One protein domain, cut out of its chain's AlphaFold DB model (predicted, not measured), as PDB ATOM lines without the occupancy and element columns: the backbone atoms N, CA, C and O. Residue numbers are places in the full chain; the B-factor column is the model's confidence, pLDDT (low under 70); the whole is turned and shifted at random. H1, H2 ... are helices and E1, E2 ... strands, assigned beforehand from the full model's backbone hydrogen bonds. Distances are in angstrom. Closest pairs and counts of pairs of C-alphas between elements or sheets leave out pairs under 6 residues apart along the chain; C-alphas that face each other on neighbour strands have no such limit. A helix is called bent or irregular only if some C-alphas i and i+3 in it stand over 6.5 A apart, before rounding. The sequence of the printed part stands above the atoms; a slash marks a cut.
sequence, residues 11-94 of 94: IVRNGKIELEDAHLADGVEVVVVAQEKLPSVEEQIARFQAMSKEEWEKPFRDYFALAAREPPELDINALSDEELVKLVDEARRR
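What this domain is: This is residues 11 to 94 of the 94 residues of an uncharacterized protein of Chloroflexi bacterium (UniProt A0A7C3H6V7). The chain runs as an open, flat horseshoe round an empty middle: hairpin E1-E2, a long bare stretch, H1 and H2, another bare link, then H3. No helix touches another. The printed part has 84 residues, with two named strands and then three named helices along the chain, E1, E2, H1, H2, H3; the sheet E1 - E2 is antiparallel, the class is mostly helix, and the whole is extended, radius of gyration of the C-alphas 22.4 A, spans 53 by 53 by 20 A.

Where its parts are: Find C-alpha 11 at (-34.139, 27.595, -32.358), where E1, residues 11 to 13, begins; E2 is 16 to 19. H1, 41 to 50, runs 14.2 A; H2, 53 to 67, 21.4 A; H3, 81 to 92, 16.7 A, ending at (-42.796, 0.118, -19.954).

How they stand to each other: In the hairpin, look for N 11 and O 18, 2.9 A apart, within hydrogen-bond range. H1 and H2 are only just apart, closest 8.3 A. H2 is only just irregular, C-alphas 56 and 59 being 6.9 A apart. Every O i to N i+4 pair is within range in H1 and H3, 9 of 11 in H2.

The domain as a whole: The printed part has no cut. Links E2-H1 and H2-H3 are long. Confidence is low at residues 35, 70 to 76 and 92 to 94.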
ATOM      1  N   ILE A  11     -34.782  26.719 -33.331       85.19
ATOM      2  CA  ILE A  11     -34.139  27.595 -32.358       85.19
ATOM      3  C   ILE A  11     -34.934  27.601 -31.058       85.19
ATOM      4  O   ILE A  11     -36.160  27.492 -31.053       85.19
ATOM      5  N   VAL A  12     -34.228  27.741 -29.938       84.81
ATOM      6  CA  VAL A  12     -34.867  27.910 -28.632       84.81
ATOM      7  C   VAL A  12     -35.126  29.397 -28.406       84.81
ATOM      8  O   VAL A  12     -34.188  30.195 -28.370       84.81
ATOM      9  N   ARG A  13     -36.393  29.781 -28.230       86.00
ATOM     10  CA  ARG A  13     -36.822  31.145 -27.892       86.00
ATOM     11  C   ARG A  13     -37.782  31.113 -26.715       86.00
ATOM     12  O   ARG A  13     -38.775  30.397 -26.729       86.00
ATOM     13  N   ASN A  14     -37.483  31.890 -25.672       89.00
ATOM     14  CA  ASN A  14     -38.297  31.960 -24.449       89.00
ATOM     15  C   ASN A  14     -38.602  30.576 -23.833       89.00
ATOM     16  O   ASN A  14     -39.719  30.322 -23.387       89.00
ATOM     17  N   GLY A  15     -37.626  29.659 -23.861       81.75
ATOM     18  CA  GLY A  15     -37.789  28.290 -23.349       81.75
ATOM     19  C   GLY A  15     -38.676  27.378 -24.205       81.75
ATOM     20  O   GLY A  15     -38.969  26.262 -23.789       81.75
ATOM     21  N   LYS A  16     -39.102  27.828 -25.390       84.06
ATOM     22  CA  LYS A  16     -39.852  27.039 -26.375       84.06
ATOM     23  C   LYS A  16     -38.980  26.758 -27.594       84.06
ATOM     24  O   LYS A  16     -38.127  27.568 -27.945       84.06
ATOM     25  N   ILE A  17     -39.196  25.612 -28.232       85.06
ATOM     26  CA  ILE A  17     -38.516  25.242 -29.475       85.06
ATOM     27  C   ILE A  17     -39.404  25.660 -30.640       85.06
ATOM     28  O   ILE A  17     -40.539  25.203 -30.753       85.06
ATOM     29  N   GLU A  18     -38.878  26.528 -31.494       87.12
ATOM     30  CA  GLU A  18     -39.490  26.912 -32.763       87.12
ATOM     31  C   GLU A  18     -38.784  26.130 -33.876       87.12
ATOM     32  O   GLU A  18     -37.578  26.291 -34.065       87.12
ATOM     33  N   LEU A  19     -39.510  25.248 -34.570       86.69
ATOM     34  CA  LEU A  19     -38.976  24.466 -35.689       86.69
ATOM     35  C   LEU A  19     -39.096  25.255 -37.002       86.69
ATOM     36  O   LEU A  19     -40.143  25.836 -37.283       86.69
ATOM     37  N   GLU A  20     -38.037  25.247 -37.805       82.50
ATOM     38  CA  GLU A  20     -38.000  25.825 -39.152       82.50
ATOM     39  C   GLU A  20     -38.488  24.781 -40.172       82.50
ATOM     40  O   GLU A  20     -38.054  23.628 -40.133       82.50
ATOM     41  N   ASP A  21     -39.400  25.178 -41.066       75.62
ATOM     42  CA  ASP A  21     -39.909  24.374 -42.196       75.62
ATOM     43  C   ASP A  21     -40.448  22.970 -41.832       75.62
ATOM     44  O   ASP A  21     -40.430  22.037 -42.638       75.62
ATOM     45  N   ALA A  22     -40.956  22.795 -40.607       80.06
ATOM     46  CA  ALA A  22     -41.520  21.525 -40.161       80.06
ATOM     47  C   ALA A  22     -42.956  21.327 -40.681       80.06
ATOM     48  O   ALA A  22     -43.882  22.039 -40.293       80.06
ATOM     49  N   HIS A  23     -43.158  20.307 -41.517       80.94
ATOM     50  CA  HIS A  23     -44.478  19.879 -41.985       80.94
ATOM     51  C   HIS A  23     -44.972  18.686 -41.161       80.94
ATOM     52  O   HIS A  23     -44.825  17.531 -41.559       80.94
ATOM     53  N   LEU A  24     -45.536  18.975 -39.990       80.56
ATOM     54  CA  LEU A  24     -46.095  17.969 -39.086       80.56
ATOM     55  C   LEU A  24     -47.612  17.879 -39.279       80.56
ATOM     56  O   LEU A  24     -48.296  18.899 -39.302       80.56
ATOM     57  N   ALA A  25     -48.131  16.661 -39.428       82.62
ATOM     58  CA  ALA A  25     -49.570  16.418 -39.440       82.62
ATOM     59  C   ALA A  25     -50.160  16.524 -38.022       82.62
ATOM     60  O   ALA A  25     -49.452  16.333 -37.028       82.62
ATOM     61  N   ASP A  26     -51.466  16.777 -37.928       82.94
ATOM     62  CA  ASP A  26     -52.169  16.799 -36.645       82.94
ATOM     63  C   ASP A  26     -52.046  15.450 -35.917       82.94
ATOM     64  O   ASP A  26     -52.152  14.379 -36.520       82.94
ATOM     65  N   GLY A  27     -51.829  15.507 -34.599       81.56
ATOM     66  CA  GLY A  27     -51.684  14.323 -33.746       81.56
ATOM     67  C   GLY A  27     -50.296  13.671 -33.760       81.56
ATOM     68  O   GLY A  27     -50.116  12.643 -33.113       81.56
ATOM     69  N   VAL A  28     -49.311  14.246 -34.461       81.44
ATOM     70  CA  VAL A  28     -47.919  13.770 -34.416       81.44
ATOM     71  C   VAL A  28     -47.266  14.131 -33.080       81.44
ATOM     72  O   VAL A  28     -47.190  15.300 -32.701       81.44
ATOM     73  N   GLU A  29     -46.735  13.122 -32.393       77.38
ATOM     74  CA  GLU A  29     -45.867  13.304 -31.229       77.38
ATOM     75  C   GLU A  29     -44.428  13.582 -31.676       77.38
ATOM     76  O   GLU A  29     -43.864  12.867 -32.509       77.38
ATOM     77  N   VAL A  30     -43.817  14.623 -31.109       77.88
ATOM     78  CA  VAL A  30     -42.441  15.024 -31.419       77.88
ATOM     79  C   VAL A  30     -41.565  14.802 -30.198       77.88
ATOM     80  O   VAL A  30     -41.789  15.392 -29.143       77.88
ATOM     81  N   VAL A  31     -40.521  13.990 -30.364       77.94
ATOM     82  CA  VAL A  31     -39.462  13.828 -29.366       77.94
ATOM     83  C   VAL A  31     -38.306  14.749 -29.732       77.94
ATOM     84  O   VAL A  31     -37.718  14.633 -30.807       77.94
ATOM     85  N   VAL A  32     -37.965  15.664 -28.828       77.69
ATOM     86  CA  VAL A  32     -36.804  16.541 -28.986       77.69
ATOM     87  C   VAL A  32     -35.609  15.914 -28.285       77.69
ATOM     88  O   VAL A  32     -35.618  15.732 -27.069       77.69
ATOM     89  N   VAL A  33     -34.546  15.658 -29.045       73.56
ATOM     90  CA  VAL A  33     -33.243  15.276 -28.494       73.56
ATOM     91  C   VAL A  33     -32.355  16.514 -28.460       73.56
ATOM     92  O   VAL A  33     -31.790  16.915 -29.477       73.56
ATOM     93  N   ALA A  34     -32.249  17.145 -27.292       72.25
ATOM     94  CA  ALA A  34     -31.279  18.208 -27.066       72.25
ATOM     95  C   ALA A  34     -29.946  17.589 -26.630       72.25
ATOM     96  O   ALA A  34     -29.897  16.823 -25.670       72.25
ATOM     97  N   GLN A  35     -28.863  17.923 -27.328       69.12
ATOM     98  CA  GLN A  35     -27.516  17.624 -26.853       69.12
ATOM     99  C   GLN A  35     -26.993  18.835 -26.093       69.12
ATOM    100  O   GLN A  35     -26.744  19.890 -26.677       69.12
ATOM    101  N   GLU A  36     -26.826  18.686 -24.784       74.50
ATOM    102  CA  GLU A  36     -26.011  19.625 -24.027       74.50
ATOM    103  C   GLU A  36     -24.551  19.441 -24.455       74.50
ATOM    104  O   GLU A  36     -24.063  18.316 -24.607       74.50
ATOM    105  N   LYS A  37     -23.852  20.552 -24.705       77.31
ATOM    106  CA  LYS A  37     -22.440  20.485 -25.068       77.31
ATOM    107  C   LYS A  37     -21.681  19.933 -23.865       77.31
ATOM    108  O   LYS A  37     -21.614  20.585 -22.825       77.31
ATOM    109  N   LEU A  38     -21.098  18.749 -24.024       80.69
ATOM    110  CA  LEU A  38     -20.210  18.207 -23.005       80.69
ATOM    111  C   LEU A  38     -19.022  19.164 -22.800       80.69
ATOM    112  O   LEU A  38     -18.547  19.754 -23.781       80.69
ATOM    113  N   PRO A  39     -18.531  19.318 -21.557       85.31
ATOM    114  CA  PRO A  39     -17.301  20.057 -21.297       85.31
ATOM    115  C   PRO A  39     -16.158  19.504 -22.157       85.31
ATOM    116  O   PRO A  39     -16.147  18.309 -22.479       85.31
ATOM    117  N   SER A  40     -15.192  20.343 -22.524       90.88
ATOM    118  CA  SER A  40     -14.032  19.882 -23.292       90.88
ATOM    119  C   SER A  40     -13.242  18.821 -22.516       90.88
ATOM    120  O   SER A  40     -13.365  18.698 -21.296       90.88
ATOM    121  N   VAL A  41     -12.417  18.037 -23.212       91.31
ATOM    122  CA  VAL A  41     -11.569  17.026 -22.558       91.31
ATOM    123  C   VAL A  41     -10.652  17.688 -21.522       91.31
ATOM    124  O   VAL A  41     -10.492  17.172 -20.420       91.31
ATOM    125  N   GLU A  42     -10.114  18.865 -21.834       95.44
ATOM    126  CA  GLU A  42      -9.280  19.653 -20.924       95.44
ATOM    127  C   GLU A  42     -10.059  20.104 -19.682       95.44
ATOM    128  O   GLU A  42      -9.564  19.971 -18.563       95.44
ATOM    129  N   GLU A  43     -11.297  20.578 -19.856       91.81
ATOM    130  CA  GLU A  43     -12.172  20.954 -18.739       91.81
ATOM    131  C   GLU A  43     -12.508  19.748 -17.854       91.81
ATOM    132  O   GLU A  43     -12.538  19.864 -16.627       91.81
ATOM    133  N   GLN A  44     -12.734  18.578 -18.454       90.31
ATOM    134  CA  GLN A  44     -12.994  17.340 -17.720       90.31
ATOM    135  C   GLN A  44     -11.767  16.891 -16.914       90.31
ATOM    136  O   GLN A  44     -11.910  16.541 -15.741       90.31
ATOM    137  N   ILE A  45     -10.565  16.958 -17.497       92.38
ATOM    138  CA  ILE A  45      -9.308  16.634 -16.803       92.38
ATOM    139  C   ILE A  45      -9.075  17.592 -15.633       92.38
ATOM    140  O   ILE A  45      -8.778  17.139 -14.527       92.38
ATOM    141  N   ALA A  46      -9.253  18.899 -15.846       93.19
ATOM    142  CA  ALA A  46      -9.087  19.897 -14.795       93.19
ATOM    143  C   ALA A  46     -10.058  19.661 -13.627       93.19
ATOM    144  O   ALA A  46      -9.656  19.709 -12.465       93.19
ATOM    145  N   ARG A  47     -11.325  19.334 -13.922       89.50
ATOM    146  CA  ARG A  47     -12.323  18.972 -12.903       89.50
ATOM    147  C   ARG A  47     -11.931  17.718 -12.130       89.50
ATOM    148  O   ARG A  47     -12.065  17.704 -10.914       89.50
ATOM    149  N   PHE A  48     -11.442  16.687 -12.817       87.94
ATOM    150  CA  PHE A  48     -10.999  15.455 -12.169       87.94
ATOM    151  C   PHE A  48      -9.803  15.692 -11.240       87.94
ATOM    152  O   PHE A  48      -9.785  15.196 -10.122       87.94
ATOM    153  N   GLN A  49      -8.827  16.495 -11.671       92.06
ATOM    154  CA  GLN A  49      -7.653  16.839 -10.861       92.06
ATOM    155  C   GLN A  49      -7.989  17.723  -9.653       92.06
ATOM    156  O   GLN A  49      -7.315  17.634  -8.630       92.06
ATOM    157  N   ALA A  50      -9.009  18.575  -9.769       93.81
ATOM    158  CA  ALA A  50      -9.482  19.431  -8.682       93.81
ATOM    159  C   ALA A  50     -10.376  18.694  -7.667       93.81
ATOM    160  O   ALA A  50     -10.701  19.259  -6.625       93.81
ATOM    161  N   MET A  51     -10.787  17.460  -7.969       93.38
ATOM    162  CA  MET A  51     -11.705  16.680  -7.147       93.38
ATOM    163  C   MET A  51     -11.000  16.127  -5.907       93.38
ATOM    164  O   MET A  51      -9.917  15.542  -5.985       93.38
ATOM    165  N   SER A  52     -11.632  16.272  -4.748       93.44
ATOM    166  CA  SER A  52     -11.176  15.605  -3.534       93.44
ATOM    167  C   SER A  52     -11.428  14.094  -3.610       93.44
ATOM    168  O   SER A  52     -12.316  13.613  -4.318       93.44
ATOM    169  N   LYS A  53     -10.674  13.320  -2.822       91.12
ATOM    170  CA  LYS A  53     -10.895  11.872  -2.685       91.12
ATOM    171  C   LYS A  53     -12.347  11.548  -2.307       91.12
ATOM    172  O   LYS A  53     -12.927  10.620  -2.855       91.12
ATOM    173  N   GLU A  54     -12.937  12.326  -1.404       92.94
ATOM    174  CA  GLU A  54     -14.313  12.116  -0.947       92.94
ATOM    175  C   GLU A  54     -15.346  12.329  -2.065       92.94
ATOM    176  O   GLU A  54     -16.288  11.545  -2.198       92.94
ATOM    177  N   GLU A  55     -15.160  13.360  -2.890       91.69
ATOM    178  CA  GLU A  55     -16.016  13.625  -4.051       91.69
ATOM    179  C   GLU A  55     -15.898  12.526  -5.110       91.69
ATOM    180  O   GLU A  55     -16.909  12.127  -5.684       91.69
ATOM    181  N   TRP A  56     -14.692  11.994  -5.322       89.50
ATOM    182  CA  TRP A  56     -14.464  10.878  -6.239       89.50
ATOM    183  C   TRP A  56     -15.087   9.565  -5.739       89.50
ATOM    184  O   TRP A  56     -15.633   8.801  -6.531       89.50
ATOM    185  N   GLU A  57     -15.047   9.302  -4.429       93.06
ATOM    186  CA  GLU A  57     -15.620   8.085  -3.834       93.06
ATOM    187  C   GLU A  57     -17.151   8.133  -3.736       93.06
ATOM    188  O   GLU A  57     -17.803   7.085  -3.697       93.06
ATOM    189  N   LYS A  58     -17.746   9.332  -3.708       92.19
ATOM    190  CA  LYS A  58     -19.186   9.522  -3.497       92.19
ATOM    191  C   LYS A  58     -20.065   8.740  -4.489       92.19
ATOM    192  O   LYS A  58     -20.924   8.012  -4.000       92.19
ATOM    193  N   PRO A  59     -19.872   8.796  -5.823       89.62
ATOM    194  CA  PRO A  59     -20.707   8.042  -6.762       89.62
ATOM    195  C   PRO A  59     -20.665   6.530  -6.526       89.62
ATOM    196  O   PRO A  59     -21.691   5.862  -6.626       89.62
ATOM    197  N   PHE A  60     -19.496   5.986  -6.173       91.06
ATOM    198  CA  PHE A  60     -19.349   4.563  -5.868       91.06
ATOM    199  C   PHE A  60     -20.074   4.202  -4.579       91.06
ATOM    200  O   PHE A  60     -20.820   3.229  -4.544       91.06
ATOM    201  N   ARG A  61     -19.898   5.003  -3.525       92.12
ATOM    202  CA  ARG A  61     -20.608   4.817  -2.258       92.12
ATOM    203  C   ARG A  61     -22.121   4.894  -2.444       92.12
ATOM    204  O   ARG A  61     -22.826   4.051  -1.901       92.12
ATOM    205  N   ASP A  62     -22.606   5.859  -3.220       90.06
ATOM    206  CA  ASP A  62     -24.031   6.035  -3.509       90.06
ATOM    207  C   ASP A  62     -24.572   4.840  -4.310       90.06
ATOM    208  O   ASP A  62     -25.636   4.313  -3.988       90.06
ATOM    209  N   TYR A  63     -23.807   4.349  -5.292       84.12
ATOM    210  CA  TYR A  63     -24.133   3.127  -6.025       84.12
ATOM    211  C   TYR A  63     -24.196   1.904  -5.105       84.12
ATOM    212  O   TYR A  63     -25.178   1.171  -5.140       84.12
ATOM    213  N   PHE A  64     -23.193   1.689  -4.250       85.44
ATOM    214  CA  PHE A  64     -23.194   0.565  -3.313       85.44
ATOM    215  C   PHE A  64     -24.310   0.680  -2.276       85.44
ATOM    216  O   PHE A  64     -24.919  -0.327  -1.941       85.44
ATOM    217  N   ALA A  65     -24.632   1.884  -1.806       86.31
ATOM    218  CA  ALA A  65     -25.762   2.113  -0.912       86.31
ATOM    219  C   ALA A  65     -27.106   1.838  -1.603       86.31
ATOM    220  O   ALA A  65     -28.021   1.323  -0.965       86.31
ATOM    221  N   LEU A  66     -27.231   2.160  -2.894       81.38
ATOM    222  CA  LEU A  66     -28.409   1.832  -3.694       81.38
ATOM    223  C   LEU A  66     -28.503   0.326  -3.963       81.38
ATOM    224  O   LEU A  66     -29.576  -0.239  -3.821       81.38
ATOM    225  N   ALA A  67     -27.393  -0.320  -4.316       76.06
ATOM    226  CA  ALA A  67     -27.332  -1.746  -4.626       76.06
ATOM    227  C   ALA A  67     -27.465  -2.639  -3.380       76.06
ATOM    228  O   ALA A  67     -27.937  -3.764  -3.484       76.06
ATOM    229  N   ALA A  68     -27.058  -2.146  -2.206       77.19
ATOM    230  CA  ALA A  68     -27.244  -2.819  -0.922       77.19
ATOM    231  C   ALA A  68     -28.664  -2.664  -0.360       77.19
ATOM    232  O   ALA A  68     -29.012  -3.342   0.605       77.19
ATOM    233  N   ARG A  69     -29.497  -1.784  -0.936       74.12
ATOM    234  CA  ARG A  69     -30.941  -1.894  -0.731       74.12
ATOM    235  C   ARG A  69     -31.360  -3.150  -1.471       74.12
ATOM    236  O   ARG A  69     -31.292  -3.174  -2.698       74.12
ATOM    237  N   GLU A  70     -31.755  -4.179  -0.726       59.16
ATOM    238  CA  GLU A  70     -32.428  -5.327  -1.322       59.16
ATOM    239  C   GLU A  70     -33.533  -4.788  -2.241       59.16
ATOM    240  O   GLU A  70     -34.380  -4.007  -1.780       59.16
ATOM    241  N   PRO A  71     -33.528  -5.122  -3.548       60.19
ATOM    242  CA  PRO A  71     -34.753  -4.984  -4.313       60.19
ATOM    243  C   PRO A  71     -35.817  -5.772  -3.539       60.19
ATOM    244  O   PRO A  71     -35.478  -6.828  -3.000       60.19
ATOM    245  N   PRO A  72     -37.063  -5.276  -3.415       58.78
ATOM    246  CA  PRO A  72     -38.100  -6.069  -2.772       58.78
ATOM    247  C   PRO A  72     -38.072  -7.448  -3.426       58.78
ATOM    248  O   PRO A  72     -38.127  -7.525  -4.657       58.78
ATOM    249  N   GLU A  73     -37.896  -8.505  -2.626       59.59
ATOM    250  CA  GLU A  73     -38.024  -9.877  -3.104       59.59
ATOM    251  C   GLU A  73     -39.457 -10.030  -3.620       59.59
ATOM    252  O   GLU A  73     -40.393 -10.348  -2.890       59.59
ATOM    253  N   LEU A  74     -39.653  -9.713  -4.895       59.00
ATOM    254  CA  LEU A  74     -40.833 -10.091  -5.636       59.00
ATOM    255  C   LEU A  74     -40.639 -11.571  -5.920       59.00
ATOM    256  O   LEU A  74     -39.943 -11.943  -6.866       59.00
ATOM    257  N   ASP A  75     -41.218 -12.415  -5.070       69.50
ATOM    258  CA  ASP A  75     -41.398 -13.815  -5.420       69.50
ATOM    259  C   ASP A  75     -42.351 -13.863  -6.614       69.50
ATOM    260  O   ASP A  75     -43.568 -13.754  -6.482       69.50
ATOM    261  N   ILE A  76     -41.770 -13.986  -7.806       62.38
ATOM    262  CA  ILE A  76     -42.496 -14.053  -9.076       62.38
ATOM    263  C   ILE A  76     -43.508 -15.209  -9.054       62.38
ATOM    264  O   ILE A  76     -44.534 -15.128  -9.722       62.38
ATOM    265  N   ASN A  77     -43.263 -16.249  -8.247       71.94
ATOM    266  CA  ASN A  77     -44.169 -17.387  -8.099       71.94
ATOM    267  C   ASN A  77     -45.342 -17.107  -7.142       71.94
ATOM    268  O   ASN A  77     -46.293 -17.887  -7.114       71.94
ATOM    269  N   ALA A  78     -45.280 -16.024  -6.363       77.50
ATOM    270  CA  ALA A  78     -46.354 -15.561  -5.486       77.50
ATOM    271  C   ALA A  78     -47.256 -14.503  -6.149       77.50
ATOM    272  O   ALA A  78     -48.278 -14.131  -5.573       77.50
ATOM    273  N   LEU A  79     -46.893 -14.019  -7.342       78.56
ATOM    274  CA  LEU A  79     -47.664 -13.034  -8.096       78.56
ATOM    275  C   LEU A  79     -48.682 -13.725  -8.997       78.56
ATOM    276  O   LEU A  79     -48.374 -14.694  -9.689       78.56
ATOM    277  N   SER A  80     -49.895 -13.188  -9.031       82.94
ATOM    278  CA  SER A  80     -50.870 -13.560 -10.052       82.94
ATOM    279  C   SER A  80     -50.461 -13.025 -11.429       82.94
ATOM    280  O   SER A  80     -49.764 -12.012 -11.547       82.94
ATOM    281  N   ASP A  81     -50.959 -13.657 -12.493       82.75
ATOM    282  CA  ASP A  81     -50.734 -13.205 -13.873       82.75
ATOM    283  C   ASP A  81     -51.150 -11.733 -14.079       82.75
ATOM    284  O   ASP A  81     -50.490 -10.989 -14.805       82.75
ATOM    285  N   GLU A  82     -52.205 -11.272 -13.398       84.50
ATOM    286  CA  GLU A  82     -52.656  -9.874 -13.449       84.50
ATOM    287  C   GLU A  82     -51.659  -8.897 -12.809       84.50
ATOM    288  O   GLU A  82     -51.503  -7.766 -13.277       84.50
ATOM    289  N   GLU A  83     -50.970  -9.311 -11.748       80.00
ATOM    290  CA  GLU A  83     -49.948  -8.504 -11.075       80.00
ATOM    291  C   GLU A  83     -48.654  -8.454 -11.890       80.00
ATOM    292  O   GLU A  83     -48.039  -7.392 -12.002       80.00
ATOM    293  N   LEU A  84     -48.294  -9.559 -12.550       79.44
ATOM    294  CA  LEU A  84     -47.182  -9.599 -13.500       79.44
ATOM    295  C   LEU A  84     -47.420  -8.670 -14.694       79.44
ATOM    296  O   LEU A  84     -46.532  -7.901 -15.063       79.44
ATOM    297  N   VAL A  85     -48.628  -8.680 -15.268       82.75
ATOM    298  CA  VAL A  85     -48.991  -7.776 -16.371       82.75
ATOM    299  C   VAL A  85     -48.910  -6.312 -15.930       82.75
ATOM    300  O   VAL A  85     -48.337  -5.494 -16.651       82.75
ATOM    301  N   LYS A  86     -49.396  -5.975 -14.727       84.44
ATOM    302  CA  LYS A  86     -49.295  -4.609 -14.182       84.44
ATOM    303  C   LYS A  86     -47.847  -4.158 -13.992       84.44
ATOM    304  O   LYS A  86     -47.533  -3.020 -14.329       84.44
ATOM    305  N   LEU A  87     -46.969  -5.032 -13.501       79.38
ATOM    306  CA  LEU A  87     -45.545  -4.724 -13.330       79.38
ATOM    307  C   LEU A  87     -44.843  -4.483 -14.671       79.38
ATOM    308  O   LEU A  87     -44.056  -3.545 -14.799       79.38
ATOM    309  N   VAL A  88     -45.151  -5.295 -15.687       79.62
ATOM    310  CA  VAL A  88     -44.622  -5.113 -17.048       79.62
ATOM    311  C   VAL A  88     -45.117  -3.801 -17.661       79.62
ATOM    312  O   VAL A  88     -44.336  -3.079 -18.287       79.62
ATOM    313  N   ASP A  89     -46.391  -3.466 -17.461       82.19
ATOM    314  CA  ASP A  89     -46.972  -2.213 -17.942       82.19
ATOM    315  C   ASP A  89     -46.401  -0.987 -17.218       82.19
ATOM    316  O   ASP A  89     -46.166   0.039 -17.858       82.19
ATOM    317  N   GLU A  90     -46.130  -1.074 -15.914       76.94
ATOM    318  CA  GLU A  90     -45.487   0.005 -15.156       76.94
ATOM    319  C   GLU A  90     -44.030   0.210 -15.598       76.94
ATOM    320  O   GLU A  90     -43.604   1.347 -15.807       76.94
ATOM    321  N   ALA A  91     -43.281  -0.875 -15.823       74.25
ATOM    322  CA  ALA A  91     -41.900  -0.816 -16.298       74.25
ATOM    323  C   ALA A  91     -41.774  -0.237 -17.717       74.25
ATOM    324  O   ALA A  91     -40.794   0.435 -18.010       74.25
ATOM    325  N   ARG A  92     -42.760  -0.463 -18.596       68.38
ATOM    326  CA  ARG A  92     -42.796   0.118 -19.954       68.38
ATOM    327  C   ARG A  92     -43.183   1.598 -19.992       68.38
ATOM    328  O   ARG A  92     -42.987   2.238 -21.020       68.38
ATOM    329  N   ARG A  93     -43.796   2.113 -18.923       66.94
ATOM    330  CA  ARG A  93     -44.244   3.513 -18.805       66.94
ATOM    331  C   ARG A  93     -43.234   4.411 -18.082       66.94
ATOM    332  O   ARG A  93     -43.487   5.611 -17.982       66.94
ATOM    333  N   ARG A  94     -42.144   3.842 -17.563       46.88
ATOM    334  CA  ARG A  94     -40.971   4.566 -17.054       46.88
ATOM    335  C   ARG A  94     -39.931   4.711 -18.156       46.88
ATOM    336  O   ARG A  94     -39.252   5.758 -18.145       46.88
TER     337      ARG A  94